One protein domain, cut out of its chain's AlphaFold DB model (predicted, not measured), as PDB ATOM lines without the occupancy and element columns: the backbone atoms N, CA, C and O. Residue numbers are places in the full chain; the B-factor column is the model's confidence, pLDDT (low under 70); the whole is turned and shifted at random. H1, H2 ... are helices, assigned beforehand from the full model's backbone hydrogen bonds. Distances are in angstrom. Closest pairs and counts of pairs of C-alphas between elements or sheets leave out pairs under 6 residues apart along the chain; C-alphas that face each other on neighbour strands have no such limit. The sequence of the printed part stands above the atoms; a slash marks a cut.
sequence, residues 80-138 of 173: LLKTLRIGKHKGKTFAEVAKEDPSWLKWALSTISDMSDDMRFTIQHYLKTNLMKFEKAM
ATOM      1  N   LEU A  80      42.987  -9.788  45.651       90.81
ATOM      2  CA  LEU A  80      42.712  -8.454  45.124       90.81
ATOM      3  C   LEU A  80      41.229  -8.127  45.283       90.81
ATOM      4  O   LEU A  80      40.354  -8.859  44.823       90.81
ATOM      5  N   LEU A  81      40.950  -7.001  45.927       90.81
ATOM      6  CA  LEU A  81      39.605  -6.472  46.062       90.81
ATOM      7  C   LEU A  81      39.270  -5.606  44.843       90.81
ATOM      8  O   LEU A  81      40.047  -4.740  44.448       90.81
ATOM      9  N   LYS A  82      38.081  -5.814  44.266       90.12
ATOM     10  CA  LYS A  82      37.589  -5.020  43.128       90.12
ATOM     11  C   LYS A  82      37.164  -3.618  43.569       90.12
ATOM     12  O   LYS A  82      37.628  -2.628  43.012       90.12
ATOM     13  N   THR A  83      36.341  -3.541  44.616       91.44
ATOM     14  CA  THR A  83      35.615  -2.321  45.018       91.44
ATOM     15  C   THR A  83      35.923  -1.906  46.454       91.44
ATOM     16  O   THR A  83      35.940  -2.739  47.365       91.44
ATOM     17  N   LEU A  84      36.090  -0.601  46.677       91.94
ATOM     18  CA  LEU A  84      36.201  -0.005  48.003       91.94
ATOM     19  C   LEU A  84      34.845   0.010  48.705       91.94
ATOM     20  O   LEU A  84      33.852   0.531  48.199       91.94
ATOM     21  N   ARG A  85      34.806  -0.544  49.918       88.56
ATOM     22  CA  ARG A  85      33.581  -0.623  50.730       88.56
ATOM     23  C   ARG A  85      33.504   0.442  51.825       88.56
ATOM     24  O   ARG A  85      32.466   0.562  52.474       88.56
ATOM     25  N   ILE A  86      34.574   1.213  52.013       86.31
ATOM     26  CA  ILE A  86      34.735   2.194  53.090       86.31
ATOM     27  C   ILE A  86      35.361   3.497  52.578       86.31
ATOM     28  O   ILE A  86      35.997   3.519  51.525       86.31
ATOM     29  N   GLY A  87      35.219   4.562  53.370       88.44
ATOM     30  CA  GLY A  87      35.894   5.841  53.152       88.44
ATOM     31  C   GLY A  87      35.314   6.695  52.021       88.44
ATOM     32  O   GLY A  87      34.234   6.424  51.499       88.44
ATOM     33  N   LYS A  88      36.062   7.746  51.657       92.62
ATOM     34  CA  LYS A  88      35.692   8.779  50.667       92.62
ATOM     35  C   LYS A  88      35.272   8.198  49.313       92.62
ATOM     36  O   LYS A  88      34.352   8.712  48.692       92.62
ATOM     37  N   HIS A  89      35.934   7.129  48.871       94.88
ATOM     38  CA  HIS A  89      35.721   6.519  47.554       94.88
ATOM     39  C   HIS A  89      34.894   5.227  47.611       94.88
ATOM     40  O   HIS A  89      35.064   4.331  46.784       94.88
ATOM     41  N   LYS A  90      34.005   5.096  48.605       93.62
ATOM     42  CA  LYS A  90      33.097   3.949  48.721       93.62
ATOM     43  C   LYS A  90      32.296   3.758  47.426       93.62
ATOM     44  O   LYS A  90      31.682   4.693  46.927       93.62
ATOM     45  N   GLY A  91      32.277   2.528  46.920       91.62
ATOM     46  CA  GLY A  91      31.584   2.146  45.686       91.62
ATOM     47  C   GLY A  91      32.449   2.216  44.427       91.62
ATOM     48  O   GLY A  91      32.112   1.549  43.454       91.62
ATOM     49  N   LYS A  92      33.583   2.929  44.452       94.62
ATOM     50  CA  LYS A  92      34.545   2.937  43.342       94.62
ATOM     51  C   LYS A  92      35.466   1.723  43.388       94.62
ATOM     52  O   LYS A  92      35.733   1.155  44.453       94.62
ATOM     53  N   THR A  93      35.980   1.330  42.232       94.19
ATOM     54  CA  THR A  93      37.014   0.304  42.127       94.19
ATOM     55  C   THR A  93      38.370   0.828  42.591       94.19
ATOM     56  O   THR A  93      38.666   2.019  42.502       94.19
ATOM     57  N   PHE A  94      39.237  -0.067  43.070       94.31
ATOM     58  CA  PHE A  94      40.608   0.325  43.415       94.31
ATOM     59  C   PHE A  94      41.384   0.843  42.196       94.31
ATOM     60  O   PHE A  94      42.197   1.752  42.343       94.31
ATOM     61  N   ALA A  95      41.095   0.322  40.999       94.25
ATOM     62  CA  ALA A  95      41.680   0.788  39.745       94.25
ATOM     63  C   ALA A  95      41.295   2.243  39.426       94.25
ATOM     64  O   ALA A  95      42.166   3.052  39.109       94.25
ATOM     65  N   GLU A  96      40.009   2.591  39.548       95.81
ATOM     66  CA  GLU A  96      39.525   3.966  39.354       95.81
ATOM     67  C   GLU A  96      40.176   4.919  40.352       95.81
ATOM     68  O   GLU A  96      40.726   5.943  39.958       95.81
ATOM     69  N   VAL A  97      40.196   4.562  41.638       96.56
ATOM     70  CA  VAL A  97      40.780   5.430  42.671       96.56
ATOM     71  C   VAL A  97      42.288   5.576  42.503       96.56
ATOM     72  O   VAL A  97      42.815   6.663  42.706       96.56
ATOM     73  N   ALA A  98      42.997   4.530  42.075       95.56
ATOM     74  CA  ALA A  98      44.421   4.634  41.769       95.56
ATOM     75  C   ALA A  98      44.711   5.603  40.612       95.56
ATOM     76  O   ALA A  98      45.769   6.230  40.594       95.56
ATOM     77  N   LYS A  99      43.774   5.742  39.667       95.44
ATOM     78  CA  LYS A  99      43.867   6.689  38.552       95.44
ATOM     79  C   LYS A  99      43.457   8.109  38.956       95.44
ATOM     80  O   LYS A  99      44.115   9.060  38.552       95.44
ATOM     81  N   GLU A 100      42.378   8.251  39.721       96.25
ATOM     82  CA  GLU A 100      41.769   9.546  40.057       96.25
ATOM     83  C   GLU A 100      42.379  10.217  41.296       96.25
ATOM     84  O   GLU A 100      42.550  11.433  41.320       96.25
ATOM     85  N   ASP A 101      42.687   9.447  42.342       96.00
ATOM     86  CA  ASP A 101      43.147   9.943  43.646       96.00
ATOM     87  C   ASP A 101      44.155   8.962  44.296       96.00
ATOM     88  O   ASP A 101      43.899   8.386  45.363       96.00
ATOM     89  N   PRO A 102      45.335   8.742  43.675       94.75
ATOM     90  CA  PRO A 102      46.368   7.862  44.228       94.75
ATOM     91  C   PRO A 102      46.904   8.349  45.583       94.75
ATOM     92  O   PRO A 102      47.404   7.552  46.380       94.75
ATOM     93  N   SER A 103      46.802   9.649  45.873       95.12
ATOM     94  CA  SER A 103      47.191  10.232  47.162       95.12
ATOM     95  C   SER A 103      46.316   9.717  48.303       95.12
ATOM     96  O   SER A 103      46.838   9.410  49.375       95.12
ATOM     97  N   TRP A 104      45.013   9.537  48.071       95.25
ATOM     98  CA  TRP A 104      44.127   8.939  49.066       95.25
ATOM     99  C   TRP A 104      44.500   7.488  49.389       95.25
ATOM    100  O   TRP A 104      44.493   7.102  50.556       95.25
ATOM    101  N   LEU A 105      44.896   6.691  48.389       95.06
ATOM    102  CA  LEU A 105      45.378   5.322  48.613       95.06
ATOM    103  C   LEU A 105      46.659   5.289  49.464       95.06
ATOM    104  O   LEU A 105      46.788   4.448  50.357       95.06
ATOM    105  N   LYS A 106      47.591   6.221  49.229       94.56
ATOM    106  CA  LYS A 106      48.805   6.366  50.050       94.56
ATOM    107  C   LYS A 106      48.467   6.744  51.491       94.56
ATOM    108  O   LYS A 106      48.994   6.131  52.414       94.56
ATOM    109  N   TRP A 107      47.555   7.699  51.676       95.06
ATOM    110  CA  TRP A 107      47.058   8.087  52.997       95.06
ATOM    111  C   TRP A 107      46.389   6.910  53.719       95.06
ATOM    112  O   TRP A 107      46.668   6.658  54.889       95.06
ATOM    113  N   ALA A 108      45.563   6.133  53.014       93.25
ATOM    114  CA  ALA A 108      44.903   4.964  53.583       93.25
ATOM    115  C   ALA A 108      45.924   3.939  54.111       93.25
ATOM    116  O   ALA A 108      45.747   3.421  55.211       93.25
ATOM    117  N   LEU A 109      47.024   3.704  53.379       91.56
ATOM    118  CA  LEU A 109      48.125   2.837  53.822       91.56
ATOM    119  C   LEU A 109      48.841   3.325  55.085       91.56
ATOM    120  O   LEU A 109      49.257   2.484  55.883       91.56
ATOM    121  N   SER A 110      49.007   4.638  55.255       90.69
ATOM    122  CA  SER A 110      49.702   5.216  56.410       90.69
ATOM    123  C   SER A 110      48.809   5.416  57.633       90.69
ATOM    124  O   SER A 110      49.302   5.388  58.755       90.69
ATOM    125  N   THR A 111      47.514   5.661  57.429       92.31
ATOM    126  CA  THR A 111      46.620   6.153  58.486       92.31
ATOM    127  C   THR A 111      45.645   5.095  58.991       92.31
ATOM    128  O   THR A 111      45.301   5.110  60.170       92.31
ATOM    129  N   ILE A 112      45.211   4.153  58.146       89.19
ATOM    130  CA  ILE A 112      44.309   3.080  58.579       89.19
ATOM    131  C   ILE A 112      45.147   1.974  59.231       89.19
ATOM    132  O   ILE A 112      45.782   1.170  58.546       89.19
ATOM    133  N   SER A 113      45.155   1.947  60.565       83.44
ATOM    134  CA  SER A 113      45.906   0.969  61.363       83.44
ATOM    135  C   SER A 113      45.287  -0.430  61.309       83.44
ATOM    136  O   SER A 113      46.000  -1.401  61.062       83.44
ATOM    137  N   ASP A 114      43.967  -0.533  61.464       86.62
ATOM    138  CA  ASP A 114      43.217  -1.798  61.447       86.62
ATOM    139  C   ASP A 114      42.725  -2.156  60.034       86.62
ATOM    140  O   ASP A 114      41.533  -2.217  59.731       86.62
ATOM    141  N   MET A 115      43.673  -2.301  59.110       89.25
ATOM    142  CA  MET A 115      43.389  -2.657  57.724       89.25
ATOM    143  C   MET A 115      43.655  -4.137  57.478       89.25
ATOM    144  O   MET A 115      44.760  -4.621  57.714       89.25
ATOM    145  N   SER A 116      42.668  -4.825  56.901       90.06
ATOM    146  CA  SER A 116      42.813  -6.221  56.480       90.06
ATOM    147  C   SER A 116      43.963  -6.414  55.483       90.06
ATOM    148  O   SER A 116      44.172  -5.559  54.614       90.06
ATOM    149  N   ASP A 117      44.602  -7.583  55.523       90.44
ATOM    150  CA  ASP A 117      45.672  -7.960  54.592       90.44
ATOM    151  C   ASP A 117      45.243  -7.869  53.122       90.44
ATOM    152  O   ASP A 117      45.994  -7.349  52.300       90.44
ATOM    153  N   ASP A 118      44.012  -8.288  52.795       91.25
ATOM    154  CA  ASP A 118      43.443  -8.183  51.441       91.25
ATOM    155  C   ASP A 118      43.443  -6.723  50.951       91.25
ATOM    156  O   ASP A 118      43.860  -6.425  49.831       91.25
ATOM    157  N   MET A 119      43.009  -5.786  51.800       92.19
ATOM    158  CA  MET A 119      42.963  -4.363  51.460       92.19
ATOM    159  C   MET A 119      44.370  -3.775  51.328       92.19
ATOM    160  O   MET A 119      44.644  -3.098  50.339       92.19
ATOM    161  N   ARG A 120      45.285  -4.079  52.258       93.00
ATOM    162  CA  ARG A 120      46.683  -3.624  52.181       93.00
ATOM    163  C   ARG A 120      47.358  -4.119  50.902       93.00
ATOM    164  O   ARG A 120      47.940  -3.316  50.173       93.00
ATOM    165  N   PHE A 121      47.227  -5.412  50.613       93.50
ATOM    166  CA  PHE A 121      47.754  -6.048  49.409       93.50
ATOM    167  C   PHE A 121      47.182  -5.413  48.137       93.50
ATOM    168  O   PHE A 121      47.931  -5.068  47.224       93.50
ATOM    169  N   THR A 122      45.866  -5.185  48.101       93.75
ATOM    170  CA  THR A 122      45.194  -4.547  46.962       93.75
ATOM    171  C   THR A 122      45.714  -3.131  46.722       93.75
ATOM    172  O   THR A 122      46.050  -2.783  45.591       93.75
ATOM    173  N   ILE A 123      45.835  -2.308  47.768       94.25
ATOM    174  CA  ILE A 123      46.326  -0.933  47.609       94.25
ATOM    175  C   ILE A 123      47.777  -0.923  47.116       94.25
ATOM    176  O   ILE A 123      48.102  -0.195  46.180       94.25
ATOM    177  N   GLN A 124      48.644  -1.748  47.710       93.69
ATOM    178  CA  GLN A 124      50.043  -1.870  47.288       93.69
ATOM    179  C   GLN A 124      50.166  -2.304  45.823       93.69
ATOM    180  O   GLN A 124      50.958  -1.719  45.081       93.69
ATOM    181  N   HIS A 125      49.342  -3.268  45.396       93.19
ATOM    182  CA  HIS A 125      49.273  -3.726  44.012       93.19
ATOM    183  C   HIS A 125      48.976  -2.569  43.046       93.19
ATOM    184  O   HIS A 125      49.745  -2.339  42.113       93.19
ATOM    185  N   TYR A 126      47.915  -1.795  43.294       93.56
ATOM    186  CA  TYR A 126      47.525  -0.695  42.402       93.56
ATOM    187  C   TYR A 126      48.473   0.508  42.456       93.56
ATOM    188  O   TYR A 126      48.669   1.179  41.444       93.56
ATOM    189  N   LEU A 127      49.117   0.764  43.598       91.94
ATOM    190  CA  LEU A 127      50.161   1.785  43.712       91.94
ATOM    191  C   LEU A 127      51.521   1.329  43.162       91.94
ATOM    192  O   LEU A 127      52.478   2.103  43.226       91.94
ATOM    193  N   LYS A 128      51.640   0.085  42.670       86.38
ATOM    194  CA  LYS A 128      52.905  -0.539  42.230       86.38
ATOM    195  C   LYS A 128      54.038  -0.388  43.254       86.38
ATOM    196  O   LYS A 128      55.212  -0.334  42.901       86.38
ATOM    197  N   THR A 129      53.692  -0.276  44.533       69.88
ATOM    198  CA  THR A 129      54.654  -0.093  45.622       69.88
ATOM    199  C   THR A 129      54.959  -1.468  46.190       69.88
ATOM    200  O   THR A 129      53.999  -2.169  46.490       69.88
ATOM    201  N   ASN A 130      56.248  -1.843  46.285       56.38
ATOM    202  CA  ASN A 130      56.769  -3.139  46.762       56.38
ATOM    203  C   ASN A 130      55.669  -4.126  47.175       56.38
ATOM    204  O   ASN A 130      55.230  -4.115  48.326       56.38
ATOM    205  N   LEU A 131      55.223  -4.964  46.230       56.75
ATOM    206  CA  LEU A 131      54.385  -6.119  46.546       56.75
ATOM    207  C   LEU A 131      55.107  -6.888  47.651       56.75
ATOM    208  O   LEU A 131      56.220  -7.369  47.421       56.75
ATOM    209  N   MET A 132      54.521  -6.950  48.849       47.50
ATOM    210  CA  MET A 132      55.054  -7.789  49.918       47.50
ATOM    211  C   MET A 132      55.283  -9.187  49.339       47.50
ATOM    212  O   MET A 132      54.340  -9.860  48.917       47.50
ATOM    213  N   LYS A 133      56.551  -9.605  49.266       39.75
ATOM    214  CA  LYS A 133      56.899 -10.989  48.964       39.75
ATOM    215  C   LYS A 133      56.500 -11.791  50.194       39.75
ATOM    216  O   LYS A 133      57.180 -11.731  51.212       39.75
ATOM    217  N   PHE A 134      55.373 -12.488  50.120       51.69
ATOM    218  CA  PHE A 134      55.008 -13.446  51.151       51.69
ATOM    219  C   PHE A 134      55.975 -14.626  51.048       51.69
ATOM    220  O   PHE A 134      55.935 -15.397  50.089       51.69
ATOM    221  N   GLU A 135      56.893 -14.728  52.006       43.31
ATOM    222  CA  GLU A 135      57.714 -15.922  52.159       43.31
ATOM    223  C   GLU A 135      56.819 -17.096  52.569       43.31
ATOM    224  O   GLU A 135      55.935 -16.962  53.419       43.31
ATOM    225  N   LYS A 136      57.033 -18.257  51.938       41.22
ATOM    226  CA  LYS A 136      56.321 -19.496  52.272       41.22
ATOM    227  C   LYS A 136      56.445 -19.777  53.770       41.22
ATOM    228  O   LYS A 136      57.554 -19.860  54.297       41.22
ATOM    229  N   ALA A 137      55.320 -20.027  54.436       43.91
ATOM    230  CA  ALA A 137      55.336 -20.604  55.771       43.91
ATOM    231  C   ALA A 137      55.944 -22.017  55.691       43.91
ATOM    232  O   ALA A 137      55.325 -22.958  55.195       43.91
ATOM    233  N   MET A 138      57.189 -22.172  56.148       41.12
ATOM    234  CA  MET A 138      57.854 -23.472  56.229       41.12
ATOM    235  C   MET A 138      57.161 -24.342  57.284       41.12
ATOM    236  O   MET A 138      57.173 -24.035  58.478       41.12
TER     237      MET A 138
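AT A GLANCE: This is residues 80 to 138 of the 173 residues of the protein "Exodeoxyribonuclease 10" of Hafnia alvei (UniProt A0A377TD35). Three short helices form a small cluster, with H2 and H3 side by side running opposite ways and H1 set at the end where H2 begins and H3 ends. Residues 80 to 93 make a loop on one side of the helices, and residues 133 to 138 stick out as a tail that makes much of the length. The printed part has 59 residues with three named helices in the order H1, H2, H3 and no named strand; the class is all helix, though under half of the residues, 27 of 59, are in named elements. The whole is compact, with a radius of gyration of the C-alphas of 11.7 A, yet elongated in outline, with spans of 39 by 22 by 20 A.

IN THESE COORDINATES: The printed part begins at Leu 80, with its C-alpha at (42.712, -8.454, 45.124), and residues 80 to 93 hold no named element. H1, residues 94 to 100, begins at C-alpha 94 at (40.608, 0.325, 43.415) and is 9.9 A from first to last C-alpha. H2, residues 102 to 111, is 14.4 A long from first to last C-alpha. H3, residues 117 to 126, is 14.3 A long and ends at C-alpha 126 at (47.525, -0.695, 42.402). Residues 127 to 138 again hold no named element.

HOW THE PARTS SIT: H1 touches H3; their closest C-alphas are those of Ala 98 and Tyr 126, 6.2 A apart. These two helices run the same way at a steep tilt of 42 degrees. H1 and H2 are close but not clearly touching, with the C-alphas of Ala 98 and Leu 105 closest at 6.9 A. They run opposite ways at a steep tilt of 60 degrees. H2 and H3 only just touch, with 3 pairs of C-alphas within 8 A, the closest being those of Leu 105 and Ile 123 at 6.4 A. They form a helical hairpin, running opposite ways at a shallow tilt of 31 degrees. In H1, H2 and H3 every O i to N i+4 pair is within hydrogen-bond range.

THE WHOLE: The two C-alphas farthest apart are those of Glu 100 and Met 138, at 40.1 A. The printed part has no cut. The links from H1 to H2, of 1 residue, and from H2 to H3, of 5 residues, are both tight. Residues 133 to 138 stand free. The mean pLDDT of the printed part is 85.1, and residues 129 to 138 are under 70.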